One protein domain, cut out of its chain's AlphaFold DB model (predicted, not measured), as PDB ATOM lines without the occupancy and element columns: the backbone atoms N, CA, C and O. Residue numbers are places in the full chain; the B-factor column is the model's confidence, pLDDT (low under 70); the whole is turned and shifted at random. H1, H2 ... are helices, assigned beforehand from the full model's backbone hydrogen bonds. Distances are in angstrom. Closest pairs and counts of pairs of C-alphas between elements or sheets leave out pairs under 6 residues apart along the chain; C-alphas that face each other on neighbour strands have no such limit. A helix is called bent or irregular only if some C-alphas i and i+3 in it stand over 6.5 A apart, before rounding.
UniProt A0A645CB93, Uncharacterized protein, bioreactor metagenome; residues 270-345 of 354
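AT A GLANCE: This is residues 270 to 345 of the 354 residues of an uncharacterized protein of bioreactor metagenome (UniProt A0A645CB93). Three helices, H1, H2 and H3, stand side by side in an up-and-down bundle, their centres making a triangle, with H1 and H3 each packed on H2 and meeting each other more weakly. After H3 a tail with no named element, residues 331 to 345, folds back along the length of the bundle toward the end where the printed part begins. The printed part has 76 residues with three named helices, in the order H1, H2, H3, and no named strand; the class is all helix, and helices hold 49 of the 76 residues. The whole is compact, with a radius of gyration of the C-alphas of 11.7 A, and its C-alphas span 33 by 22 by 18 A, an outline only just elongated.

HOW THE PARTS SIT: Begin with H1, residues 271 to 288, H2, residues 294 to 310, and H3, residues 317 to 330, which form a bundle, up and down, each helix running against the one before it in the chain. Look first at H1 and H2, a helical hairpin: they touch with 30 pairs of C-alphas within 8 A. Their closest C-alphas are those of Gly 272 and Leu 310, 4.8 A apart. Their lines stand at a shallow tilt of 23 degrees, opposite ways, and their centres are 8.4 A apart. Go on to H2 and H3, a second helical hairpin, which touch with 9 pairs of C-alphas within 8 A. Here the closest C-alphas are those of Leu 301 and Tyr 324, 6.1 A apart; the tilt is shallow, 16 degrees, and the two run opposite ways, with 10.2 A from centre to centre. Then compare H1 with H3: they only just touch, with 3 pairs of C-alphas within 8 A, and H1 touches H3 with residues 276 to 283 alone. Their closest C-alphas are those of Asp 283 and Leu 327, 7.4 A apart. These two run the same way at a shallow tilt of 27 degrees, with centres 11.7 A apart. The packing of the helices is mostly aligned, the three pairs that touch being at a shallow tilt. Read the O and N atoms along the helices: in H1, H2 and H3 every O i to N i+4 pair is within hydrogen-bond range.

IN THESE COORDINATES: Find C-alpha 271 at (45.298, -17.296, 44.811), where H1 begins; from there the helix runs 26.2 A to C-alpha 288 at (30.039, 3.623, 48.740). With 18 residues it is the longest helix. After five residues H2 begins at Arg 294, and it runs 24.5 A to Leu 310. Six residues later H3 begins at Ala 317, and it runs 20.2 A to C-alpha 330 at (35.084, 8.437, 38.493). None of the three helices is bent or irregular. Past Asn 330 you come to residues 331 to 345, a stretch of 15 residues with no named element, whose C-alphas lie 8 to 18 A from the mean of the C-alphas.

THE WHOLE: The two C-alphas farthest apart are those of Arg 270 and Ser 333, 34.3 A. The C-alphas of Arg 270 and Leu 345, the first and last printed residues, are 15.0 A apart. The printed part has no cut. The link from H1 to H2 is tight, the link from H2 to H3 is short but not tight, and no link is long. Look in the B-factor column for the pLDDT of this predicted model: its mean over the printed part is 91.7, and one printed residue, Ser 313, in the link between H2 and H3, is under 70.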
ATOM      1  N   ARG A 270      43.825 -21.048  43.353       81.88
ATOM      2  CA  ARG A 270      42.822 -20.144  43.930       81.88
ATOM      3  C   ARG A 270      43.379 -18.798  44.403       81.88
ATOM      4  O   ARG A 270      42.591 -17.932  44.772       81.88
ATOM      5  N   ILE A 271      44.699 -18.575  44.373       86.81
ATOM      6  CA  ILE A 271      45.298 -17.296  44.811       86.81
ATOM      7  C   ILE A 271      44.692 -16.120  44.034       86.81
ATOM      8  O   ILE A 271      44.237 -15.151  44.640       86.81
ATOM      9  N   GLY A 272      44.625 -16.227  42.702       88.81
ATOM     10  CA  GLY A 272      44.049 -15.181  41.851       88.81
ATOM     11  C   GLY A 272      42.583 -14.885  42.179       88.81
ATOM     12  O   GLY A 272      42.180 -13.724  42.183       88.81
ATOM     13  N   TYR A 273      41.810 -15.915  42.538       91.69
ATOM     14  CA  TYR A 273      40.416 -15.771  42.955       91.69
ATOM     15  C   TYR A 273      40.281 -14.963  44.259       91.69
ATOM     16  O   TYR A 273      39.477 -14.034  44.315       91.69
ATOM     17  N   PHE A 274      41.097 -15.229  45.286       94.75
ATOM     18  CA  PHE A 274      41.029 -14.452  46.532       94.75
ATOM     19  C   PHE A 274      41.407 -12.983  46.327       94.75
ATOM     20  O   PHE A 274      40.723 -12.094  46.837       94.75
ATOM     21  N   VAL A 275      42.464 -12.712  45.553       94.69
ATOM     22  CA  VAL A 275      42.873 -11.331  45.242       94.69
ATOM     23  C   VAL A 275      41.763 -10.612  44.471       94.69
ATOM     24  O   VAL A 275      41.427  -9.478  44.799       94.69
ATOM     25  N   TYR A 276      41.127 -11.291  43.512       95.31
ATOM     26  CA  TYR A 276      39.982 -10.758  42.773       95.31
ATOM     27  C   TYR A 276      38.791 -10.413  43.682       95.31
ATOM     28  O   TYR A 276      38.251  -9.309  43.590       95.31
ATOM     29  N   ARG A 277      38.408 -11.309  44.604       96.25
ATOM     30  CA  ARG A 277      37.319 -11.051  45.564       96.25
ATOM     31  C   ARG A 277      37.633  -9.885  46.504       96.25
ATOM     32  O   ARG A 277      36.742  -9.089  46.789       96.25
ATOM     33  N   SER A 278      38.886  -9.746  46.943       97.12
ATOM     34  CA  SER A 278      39.329  -8.590  47.736       97.12
ATOM     35  C   SER A 278      39.233  -7.282  46.939       97.12
ATOM     36  O   SER A 278      38.691  -6.300  47.445       97.12
ATOM     37  N   ALA A 279      39.670  -7.285  45.674       97.44
ATOM     38  CA  ALA A 279      39.614  -6.108  44.809       97.44
ATOM     39  C   ALA A 279      38.172  -5.618  44.583       97.44
ATOM     40  O   ALA A 279      37.910  -4.426  44.724       97.44
ATOM     41  N   LEU A 280      37.226  -6.533  44.326       97.12
ATOM     42  CA  LEU A 280      35.798  -6.202  44.209       97.12
ATOM     43  C   LEU A 280      35.228  -5.561  45.480       97.12
ATOM     44  O   LEU A 280      34.474  -4.596  45.397       97.12
ATOM     45  N   ALA A 281      35.587  -6.077  46.656       97.94
ATOM     46  CA  ALA A 281      35.110  -5.519  47.918       97.94
ATOM     47  C   ALA A 281      35.689  -4.121  48.193       97.94
ATOM     48  O   ALA A 281      34.967  -3.235  48.647       97.94
ATOM     49  N   LYS A 282      36.972  -3.888  47.877       98.31
ATOM     50  CA  LYS A 282      37.577  -2.550  47.984       98.31
ATOM     51  C   LYS A 282      36.974  -1.556  46.995       98.31
ATOM     52  O   LYS A 282      36.732  -0.414  47.372       98.31
ATOM     53  N   ASP A 283      36.711  -1.988  45.765       97.69
ATOM     54  CA  ASP A 283      35.982  -1.195  44.774       97.69
ATOM     55  C   ASP A 283      34.609  -0.783  45.322       97.69
ATOM     56  O   ASP A 283      34.303   0.404  45.399       97.69
ATOM     57  N   ALA A 284      33.821  -1.733  45.825       97.12
ATOM     58  CA  ALA A 284      32.509  -1.424  46.381       97.12
ATOM     59  C   ALA A 284      32.570  -0.423  47.553       97.12
ATOM     60  O   ALA A 284      31.732   0.477  47.638       97.12
ATOM     61  N   LEU A 285      33.590  -0.508  48.417       97.56
ATOM     62  CA  LEU A 285      33.834   0.490  49.467       97.56
ATOM     63  C   LEU A 285      34.168   1.877  48.898       97.56
ATOM     64  O   LEU A 285      33.667   2.879  49.404       97.56
ATOM     65  N   VAL A 286      34.968   1.952  47.833       97.44
ATOM     66  CA  VAL A 286      35.258   3.210  47.126       97.44
ATOM     67  C   VAL A 286      33.987   3.824  46.536       97.44
ATOM     68  O   VAL A 286      33.778   5.031  46.668       97.44
ATOM     69  N   VAL A 287      33.137   3.006  45.907       95.88
ATOM     70  CA  VAL A 287      31.854   3.448  45.339       95.88
ATOM     71  C   VAL A 287      30.923   3.953  46.438       95.88
ATOM     72  O   VAL A 287      30.330   5.019  46.290       95.88
ATOM     73  N   LYS A 288      30.829   3.230  47.560       95.25
ATOM     74  CA  LYS A 288      30.039   3.623  48.740       95.25
ATOM     75  C   LYS A 288      30.502   4.954  49.337       95.25
ATOM     76  O   LYS A 288      29.695   5.703  49.872       95.25
ATOM     77  N   GLU A 289      31.794   5.246  49.234       94.50
ATOM     78  CA  GLU A 289      32.394   6.519  49.632       94.50
ATOM     79  C   GLU A 289      32.405   7.554  48.502       94.50
ATOM     80  O   GLU A 289      33.159   8.517  48.593       94.50
ATOM     81  N   GLU A 290      31.629   7.363  47.432       95.25
ATOM     82  CA  GLU A 290      31.488   8.292  46.303       95.25
ATOM     83  C   GLU A 290      32.835   8.795  45.755       95.25
ATOM     84  O   GLU A 290      33.008   9.981  45.451       95.25
ATOM     85  N   TYR A 291      33.823   7.896  45.670       95.31
ATOM     86  CA  TYR A 291      35.157   8.178  45.124       95.31
ATOM     87  C   TYR A 291      35.896   9.333  45.832       95.31
ATOM     88  O   TYR A 291      36.788   9.969  45.259       95.31
ATOM     89  N   GLN A 292      35.550   9.631  47.090       93.12
ATOM     90  CA  GLN A 292      36.087  10.795  47.802       93.12
ATOM     91  C   GLN A 292      37.565  10.638  48.184       93.12
ATOM     92  O   GLN A 292      38.276  11.642  48.287       93.12
ATOM     93  N   ASN A 293      38.033   9.401  48.388       94.00
ATOM     94  CA  ASN A 293      39.376   9.095  48.875       94.00
ATOM     95  C   ASN A 293      40.251   8.451  47.790       94.00
ATOM     96  O   ASN A 293      40.170   7.248  47.545       94.00
ATOM     97  N   ARG A 294      41.155   9.244  47.206       93.31
ATOM     98  CA  ARG A 294      42.081   8.786  46.159       93.31
ATOM     99  C   ARG A 294      42.954   7.602  46.587       93.31
ATOM    100  O   ARG A 294      43.125   6.686  45.794       93.31
ATOM    101  N   ALA A 295      43.444   7.570  47.826       95.19
ATOM    102  CA  ALA A 295      44.307   6.481  48.289       95.19
ATOM    103  C   ALA A 295      43.578   5.125  48.293       95.19
ATOM    104  O   ALA A 295      44.165   4.107  47.938       95.19
ATOM    105  N   LYS A 296      42.280   5.109  48.630       95.94
ATOM    106  CA  LYS A 296      41.461   3.887  48.556       95.94
ATOM    107  C   LYS A 296      41.203   3.447  47.114       95.94
ATOM    108  O   LYS A 296      41.204   2.249  46.843       95.94
ATOM    109  N   ILE A 297      41.031   4.401  46.194       96.81
ATOM    110  CA  ILE A 297      40.933   4.110  44.755       96.81
ATOM    111  C   ILE A 297      42.227   3.439  44.283       96.81
ATOM    112  O   ILE A 297      42.182   2.366  43.691       96.81
ATOM    113  N   GLU A 298      43.383   4.028  44.590       96.31
ATOM    114  CA  GLU A 298      44.696   3.490  44.213       96.31
ATOM    115  C   GLU A 298      44.961   2.106  44.835       96.31
ATOM    116  O   GLU A 298      45.523   1.228  44.173       96.31
ATOM    117  N   GLU A 299      44.505   1.863  46.069       96.56
ATOM    118  CA  GLU A 299      44.575   0.543  46.704       96.56
ATOM    119  C   GLU A 299      43.725  -0.499  45.954       96.56
ATOM    120  O   GLU A 299      44.206  -1.603  45.683       96.56
ATOM    121  N   ALA A 300      42.487  -0.157  45.582       97.25
ATOM    122  CA  ALA A 300      41.608  -1.036  44.809       97.25
ATOM    123  C   ALA A 300      42.181  -1.327  43.409       97.25
ATOM    124  O   ALA A 300      42.228  -2.483  42.985       97.25
ATOM    125  N   LEU A 301      42.696  -0.304  42.718       97.44
ATOM    126  CA  LEU A 301      43.363  -0.448  41.419       97.44
ATOM    127  C   LEU A 301      44.602  -1.347  41.512       97.44
ATOM    128  O   LEU A 301      44.807  -2.216  40.665       97.44
ATOM    129  N   THR A 302      45.420  -1.177  42.552       96.44
ATOM    130  CA  THR A 302      46.598  -2.027  42.779       96.44
ATOM    131  C   THR A 302      46.191  -3.486  42.959       96.44
ATOM    132  O   THR A 302      46.796  -4.378  42.364       96.44
ATOM    133  N   GLU A 303      45.135  -3.746  43.727       96.25
ATOM    134  CA  GLU A 303      44.676  -5.114  43.957       96.25
ATOM    135  C   GLU A 303      44.040  -5.733  42.703       96.25
ATOM    136  O   GLU A 303      44.301  -6.900  42.404       96.25
ATOM    137  N   TYR A 304      43.313  -4.951  41.895       96.69
ATOM    138  CA  TYR A 304      42.853  -5.395  40.578       96.69
ATOM    139  C   TYR A 304      44.001  -5.727  39.630       96.69
ATOM    140  O   TYR A 304      43.928  -6.729  38.923       96.69
ATOM    141  N   GLN A 305      45.067  -4.925  39.617       95.31
ATOM    142  CA  GLN A 305      46.262  -5.213  38.828       95.31
ATOM    143  C   GLN A 305      46.894  -6.549  39.259       95.31
ATOM    144  O   GLN A 305      47.184  -7.389  38.408       95.31
ATOM    145  N   CYS A 306      47.027  -6.799  40.567       92.88
ATOM    146  CA  CYS A 306      47.508  -8.086  41.077       92.88
ATOM    147  C   CYS A 306      46.591  -9.253  40.678       92.88
ATOM    148  O   CYS A 306      47.077 -10.285  40.211       92.88
ATOM    149  N   ALA A 307      45.269  -9.097  40.816       92.81
ATOM    150  CA  ALA A 307      44.298 -10.101  40.379       92.81
ATOM    151  C   ALA A 307      44.419 -10.376  38.873       92.81
ATOM    152  O   ALA A 307      44.377 -11.528  38.442       92.81
ATOM    153  N   TYR A 308      44.612  -9.325  38.075       92.56
ATOM    154  CA  TYR A 308      44.762  -9.420  36.631       92.56
ATOM    155  C   TYR A 308      46.006 -10.209  36.242       92.56
ATOM    156  O   TYR A 308      45.914 -11.074  35.376       92.56
ATOM    157  N   ASP A 309      47.139  -9.979  36.904       90.06
ATOM    158  CA  ASP A 309      48.387 -10.708  36.656       90.06
ATOM    159  C   ASP A 309      48.237 -12.200  36.986       90.06
ATOM    160  O   ASP A 309      48.562 -13.065  36.164       90.06
ATOM    161  N   LEU A 310      47.623 -12.506  38.131       87.56
ATOM    162  CA  LEU A 310      47.394 -13.871  38.614       87.56
ATOM    163  C   LEU A 310      46.302 -14.634  37.846       87.56
ATOM    164  O   LEU A 310      46.270 -15.863  37.887       87.56
ATOM    165  N   ASN A 311      45.425 -13.943  37.116       80.50
ATOM    166  CA  ASN A 311      44.357 -14.560  36.332       80.50
ATOM    167  C   ASN A 311      44.900 -15.204  35.040       80.50
ATOM    168  O   ASN A 311      44.880 -14.597  33.968       80.50
ATOM    169  N   GLN A 312      45.435 -16.422  35.141       70.69
ATOM    170  CA  GLN A 312      46.031 -17.149  34.010       70.69
ATOM    171  C   GLN A 312      44.989 -17.658  33.003       70.69
ATOM    172  O   GLN A 312      45.236 -17.630  31.803       70.69
ATOM    173  N   SER A 313      43.803 -18.060  33.469       69.44
ATOM    174  CA  SER A 313      42.709 -18.550  32.615       69.44
ATOM    175  C   SER A 313      41.867 -17.436  31.991       69.44
ATOM    176  O   SER A 313      40.909 -17.715  31.277       69.44
ATOM    177  N   MET A 314      42.176 -16.170  32.294       74.94
ATOM    178  CA  MET A 314      41.422 -14.986  31.868       74.94
ATOM    179  C   MET A 314      39.942 -14.970  32.298       74.94
ATOM    180  O   MET A 314      39.198 -14.083  31.887       74.94
ATOM    181  N   SER A 315      39.539 -15.856  33.213       80.31
ATOM    182  CA  SER A 315      38.156 -16.015  33.695       80.31
ATOM    183  C   SER A 315      37.507 -14.710  34.176       80.31
ATOM    184  O   SER A 315      36.365 -14.425  33.833       80.31
ATOM    185  N   TYR A 316      38.255 -13.869  34.897       87.44
ATOM    186  CA  TYR A 316      37.774 -12.581  35.422       87.44
ATOM    187  C   TYR A 316      38.277 -11.347  34.654       87.44
ATOM    188  O   TYR A 316      38.075 -10.216  35.087       87.44
ATOM    189  N   ALA A 317      38.974 -11.526  33.526       89.12
ATOM    190  CA  ALA A 317      39.750 -10.454  32.895       89.12
ATOM    191  C   ALA A 317      38.880  -9.287  32.411       89.12
ATOM    192  O   ALA A 317      39.251  -8.121  32.576       89.12
ATOM    193  N   LYS A 318      37.708  -9.610  31.852       92.81
ATOM    194  CA  LYS A 318      36.735  -8.621  31.386       92.81
ATOM    195  C   LYS A 318      36.219  -7.775  32.549       92.81
ATOM    196  O   LYS A 318      36.370  -6.558  32.517       92.81
ATOM    197  N   THR A 319      35.705  -8.420  33.597       94.38
ATOM    198  CA  THR A 319      35.174  -7.732  34.780       94.38
ATOM    199  C   THR A 319      36.235  -6.869  35.447       94.38
ATOM    200  O   THR A 319      35.965  -5.715  35.763       94.38
ATOM    201  N   ILE A 320      37.463  -7.380  35.601       95.88
ATOM    202  CA  ILE A 320      38.576  -6.590  36.140       95.88
ATOM    203  C   ILE A 320      38.797  -5.331  35.294       95.88
ATOM    204  O   ILE A 320      38.864  -4.242  35.849       95.88
ATOM    205  N   SER A 321      38.858  -5.455  33.966       94.50
ATOM    206  CA  SER A 321      39.112  -4.320  33.066       94.50
ATOM    207  C   SER A 321      38.013  -3.254  33.131       94.50
ATOM    208  O   SER A 321      38.311  -2.063  33.201       94.50
ATOM    209  N   GLU A 322      36.748  -3.677  33.143       95.94
ATOM    210  CA  GLU A 322      35.592  -2.777  33.232       95.94
ATOM    211  C   GLU A 322      35.571  -2.024  34.569       95.94
ATOM    212  O   GLU A 322      35.463  -0.797  34.591       95.94
ATOM    213  N   ARG A 323      35.738  -2.740  35.688       96.94
ATOM    214  CA  ARG A 323      35.760  -2.139  37.031       96.94
ATOM    215  C   ARG A 323      36.960  -1.217  37.236       96.94
ATOM    216  O   ARG A 323      36.801  -0.108  37.742       96.94
ATOM    217  N   TYR A 324      38.137  -1.619  36.758       96.75
ATOM    218  CA  TYR A 324      39.341  -0.788  36.780       96.75
ATOM    219  C   TYR A 324      39.122   0.546  36.053       96.75
ATOM    220  O   TYR A 324      39.451   1.606  36.581       96.75
ATOM    221  N   ALA A 325      38.514   0.514  34.861       95.38
ATOM    222  CA  ALA A 325      38.217   1.723  34.096       95.38
ATOM    223  C   ALA A 325      37.221   2.646  34.821       95.38
ATOM    224  O   ALA A 325      37.433   3.861  34.848       95.38
ATOM    225  N   ILE A 326      36.178   2.084  35.446       95.75
ATOM    226  CA  ILE A 326      35.200   2.841  36.248       95.75
ATOM    227  C   ILE A 326      35.897   3.586  37.391       95.75
ATOM    228  O   ILE A 326      35.662   4.783  37.563       95.75
ATOM    229  N   LEU A 327      36.772   2.908  38.139       95.44
ATOM    230  CA  LEU A 327      37.529   3.513  39.237       95.44
ATOM    231  C   LEU A 327      38.429   4.662  38.755       95.44
ATOM    232  O   LEU A 327      38.440   5.732  39.365       95.44
ATOM    233  N   CYS A 328      39.142   4.477  37.638       93.88
ATOM    234  CA  CYS A 328      40.006   5.518  37.079       93.88
ATOM    235  C   CYS A 328      39.232   6.757  36.610       93.88
ATOM    236  O   CYS A 328      39.719   7.873  36.785       93.88
ATOM    237  N   GLN A 329      38.055   6.572  36.001       93.31
ATOM    238  CA  GLN A 329      37.269   7.665  35.417       93.31
ATOM    239  C   GLN A 329      36.462   8.458  36.450       93.31
ATOM    240  O   GLN A 329      36.308   9.665  36.288       93.31
ATOM    241  N   ASN A 330      35.952   7.799  37.496       92.38
ATOM    242  CA  ASN A 330      35.084   8.437  38.493       92.38
ATOM    243  C   ASN A 330      35.841   9.065  39.671       92.38
ATOM    244  O   ASN A 330      35.239   9.751  40.497       92.38
ATOM    245  N   ALA A 331      37.159   8.874  39.760       87.94
ATOM    246  CA  ALA A 331      37.983   9.644  40.680       87.94
ATOM    247  C   ALA A 331      37.796  11.154  40.428       87.94
ATOM    248  O   ALA A 331      37.781  11.598  39.280       87.94
ATOM    249  N   LYS A 332      37.732  11.967  41.498       86.81
ATOM    250  CA  LYS A 332      37.604  13.444  41.407       86.81
ATOM    251  C   LYS A 332      38.582  14.088  40.421       86.81
ATOM    252  O   LYS A 332      38.292  15.120  39.823       86.81
ATOM    253  N   SER A 333      39.762  13.494  40.295       85.94
ATOM    254  CA  SER A 333      40.689  13.746  39.203       85.94
ATOM    255  C   SER A 333      41.008  12.399  38.562       85.94
ATOM    256  O   SER A 333      41.503  11.530  39.290       85.94
ATOM    257  N   PRO A 334      40.739  12.214  37.256       87.44
ATOM    258  CA  PRO A 334      40.950  10.936  36.592       87.44
ATOM    259  C   PRO A 334      42.362  10.386  36.802       87.44
ATOM    260  O   PRO A 334      43.348  11.124  36.721       87.44
ATOM    261  N   ILE A 335      42.455   9.084  37.066       89.56
ATOM    262  CA  ILE A 335      43.729   8.385  37.264       89.56
ATOM    263  C   ILE A 335      44.206   7.868  35.905       89.56
ATOM    264  O   ILE A 335      43.575   7.003  35.299       89.56
ATOM    265  N   VAL A 336      45.320   8.415  35.418       89.44
ATOM    266  CA  VAL A 336      45.898   8.104  34.093       89.44
ATOM    267  C   VAL A 336      47.306   7.510  34.177       89.44
ATOM    268  O   VAL A 336      47.817   6.960  33.206       89.44
ATOM    269  N   ASP A 337      47.933   7.603  35.345       91.00
ATOM    270  CA  ASP A 337      49.295   7.172  35.651       91.00
ATOM    271  C   ASP A 337      49.387   5.714  36.136       91.00
ATOM    272  O   ASP A 337      50.479   5.147  36.188       91.00
ATOM    273  N   MET A 338      48.245   5.069  36.400       91.88
ATOM    274  CA  MET A 338      48.138   3.648  36.745       91.88
ATOM    275  C   MET A 338      47.393   2.876  35.642       91.88
ATOM    276  O   MET A 338      46.198   2.631  35.763       91.88
ATOM    277  N   PRO A 339      48.040   2.520  34.519       91.06
ATOM    278  CA  PRO A 339      47.399   1.709  33.489       91.06
ATOM    279  C   PRO A 339      47.365   0.226  33.884       91.06
ATOM    280  O   PRO A 339      48.395  -0.338  34.268       91.06
ATOM    281  N   LEU A 340      46.217  -0.429  33.678       92.44
ATOM    282  CA  LEU A 340      46.096  -1.885  33.776       92.44
ATOM    283  C   LEU A 340      46.936  -2.554  32.678       92.44
ATOM    284  O   LEU A 340      46.738  -2.303  31.488       92.44
ATOM    285  N   LYS A 341      47.885  -3.409  33.062       90.56
ATOM    286  CA  LYS A 341      48.804  -4.089  32.132       90.56
ATOM    287  C   LYS A 341      48.971  -5.545  32.534       90.56
ATOM    288  O   LYS A 341      49.350  -5.799  33.667       90.56
ATOM    289  N   LYS A 342      48.764  -6.502  31.624       84.56
ATOM    290  CA  LYS A 342      49.042  -7.917  31.923       84.56
ATOM    291  C   LYS A 342      50.551  -8.117  32.047       84.56
ATOM    292  O   LYS A 342      51.276  -7.858  31.087       84.56
ATOM    293  N   ARG A 343      51.019  -8.577  33.206       85.81
ATOM    294  CA  ARG A 343      52.430  -8.901  33.444       85.81
ATOM    295  C   ARG A 343      52.618 -10.420  33.428       85.81
ATOM    296  O   ARG A 343      51.769 -11.137  33.967       85.81
ATOM    297  N   PRO A 344      53.690 -10.938  32.807       77.50
ATOM    298  CA  PRO A 344      54.005 -12.355  32.903       77.50
ATOM    299  C   PRO A 344      54.401 -12.693  34.347       77.50
ATOM    300  O   PRO A 344      55.092 -11.916  35.003       77.50
ATOM    301  N   LEU A 345      53.968 -13.857  34.841       74.50
ATOM    302  CA  LEU A 345      54.341 -14.333  36.182       74.50
ATOM    303  C   LEU A 345      55.798 -14.813  36.249       74.50
ATOM    304  O   LEU A 345      56.382 -14.860  37.326       74.50
TER     305      LEU A 345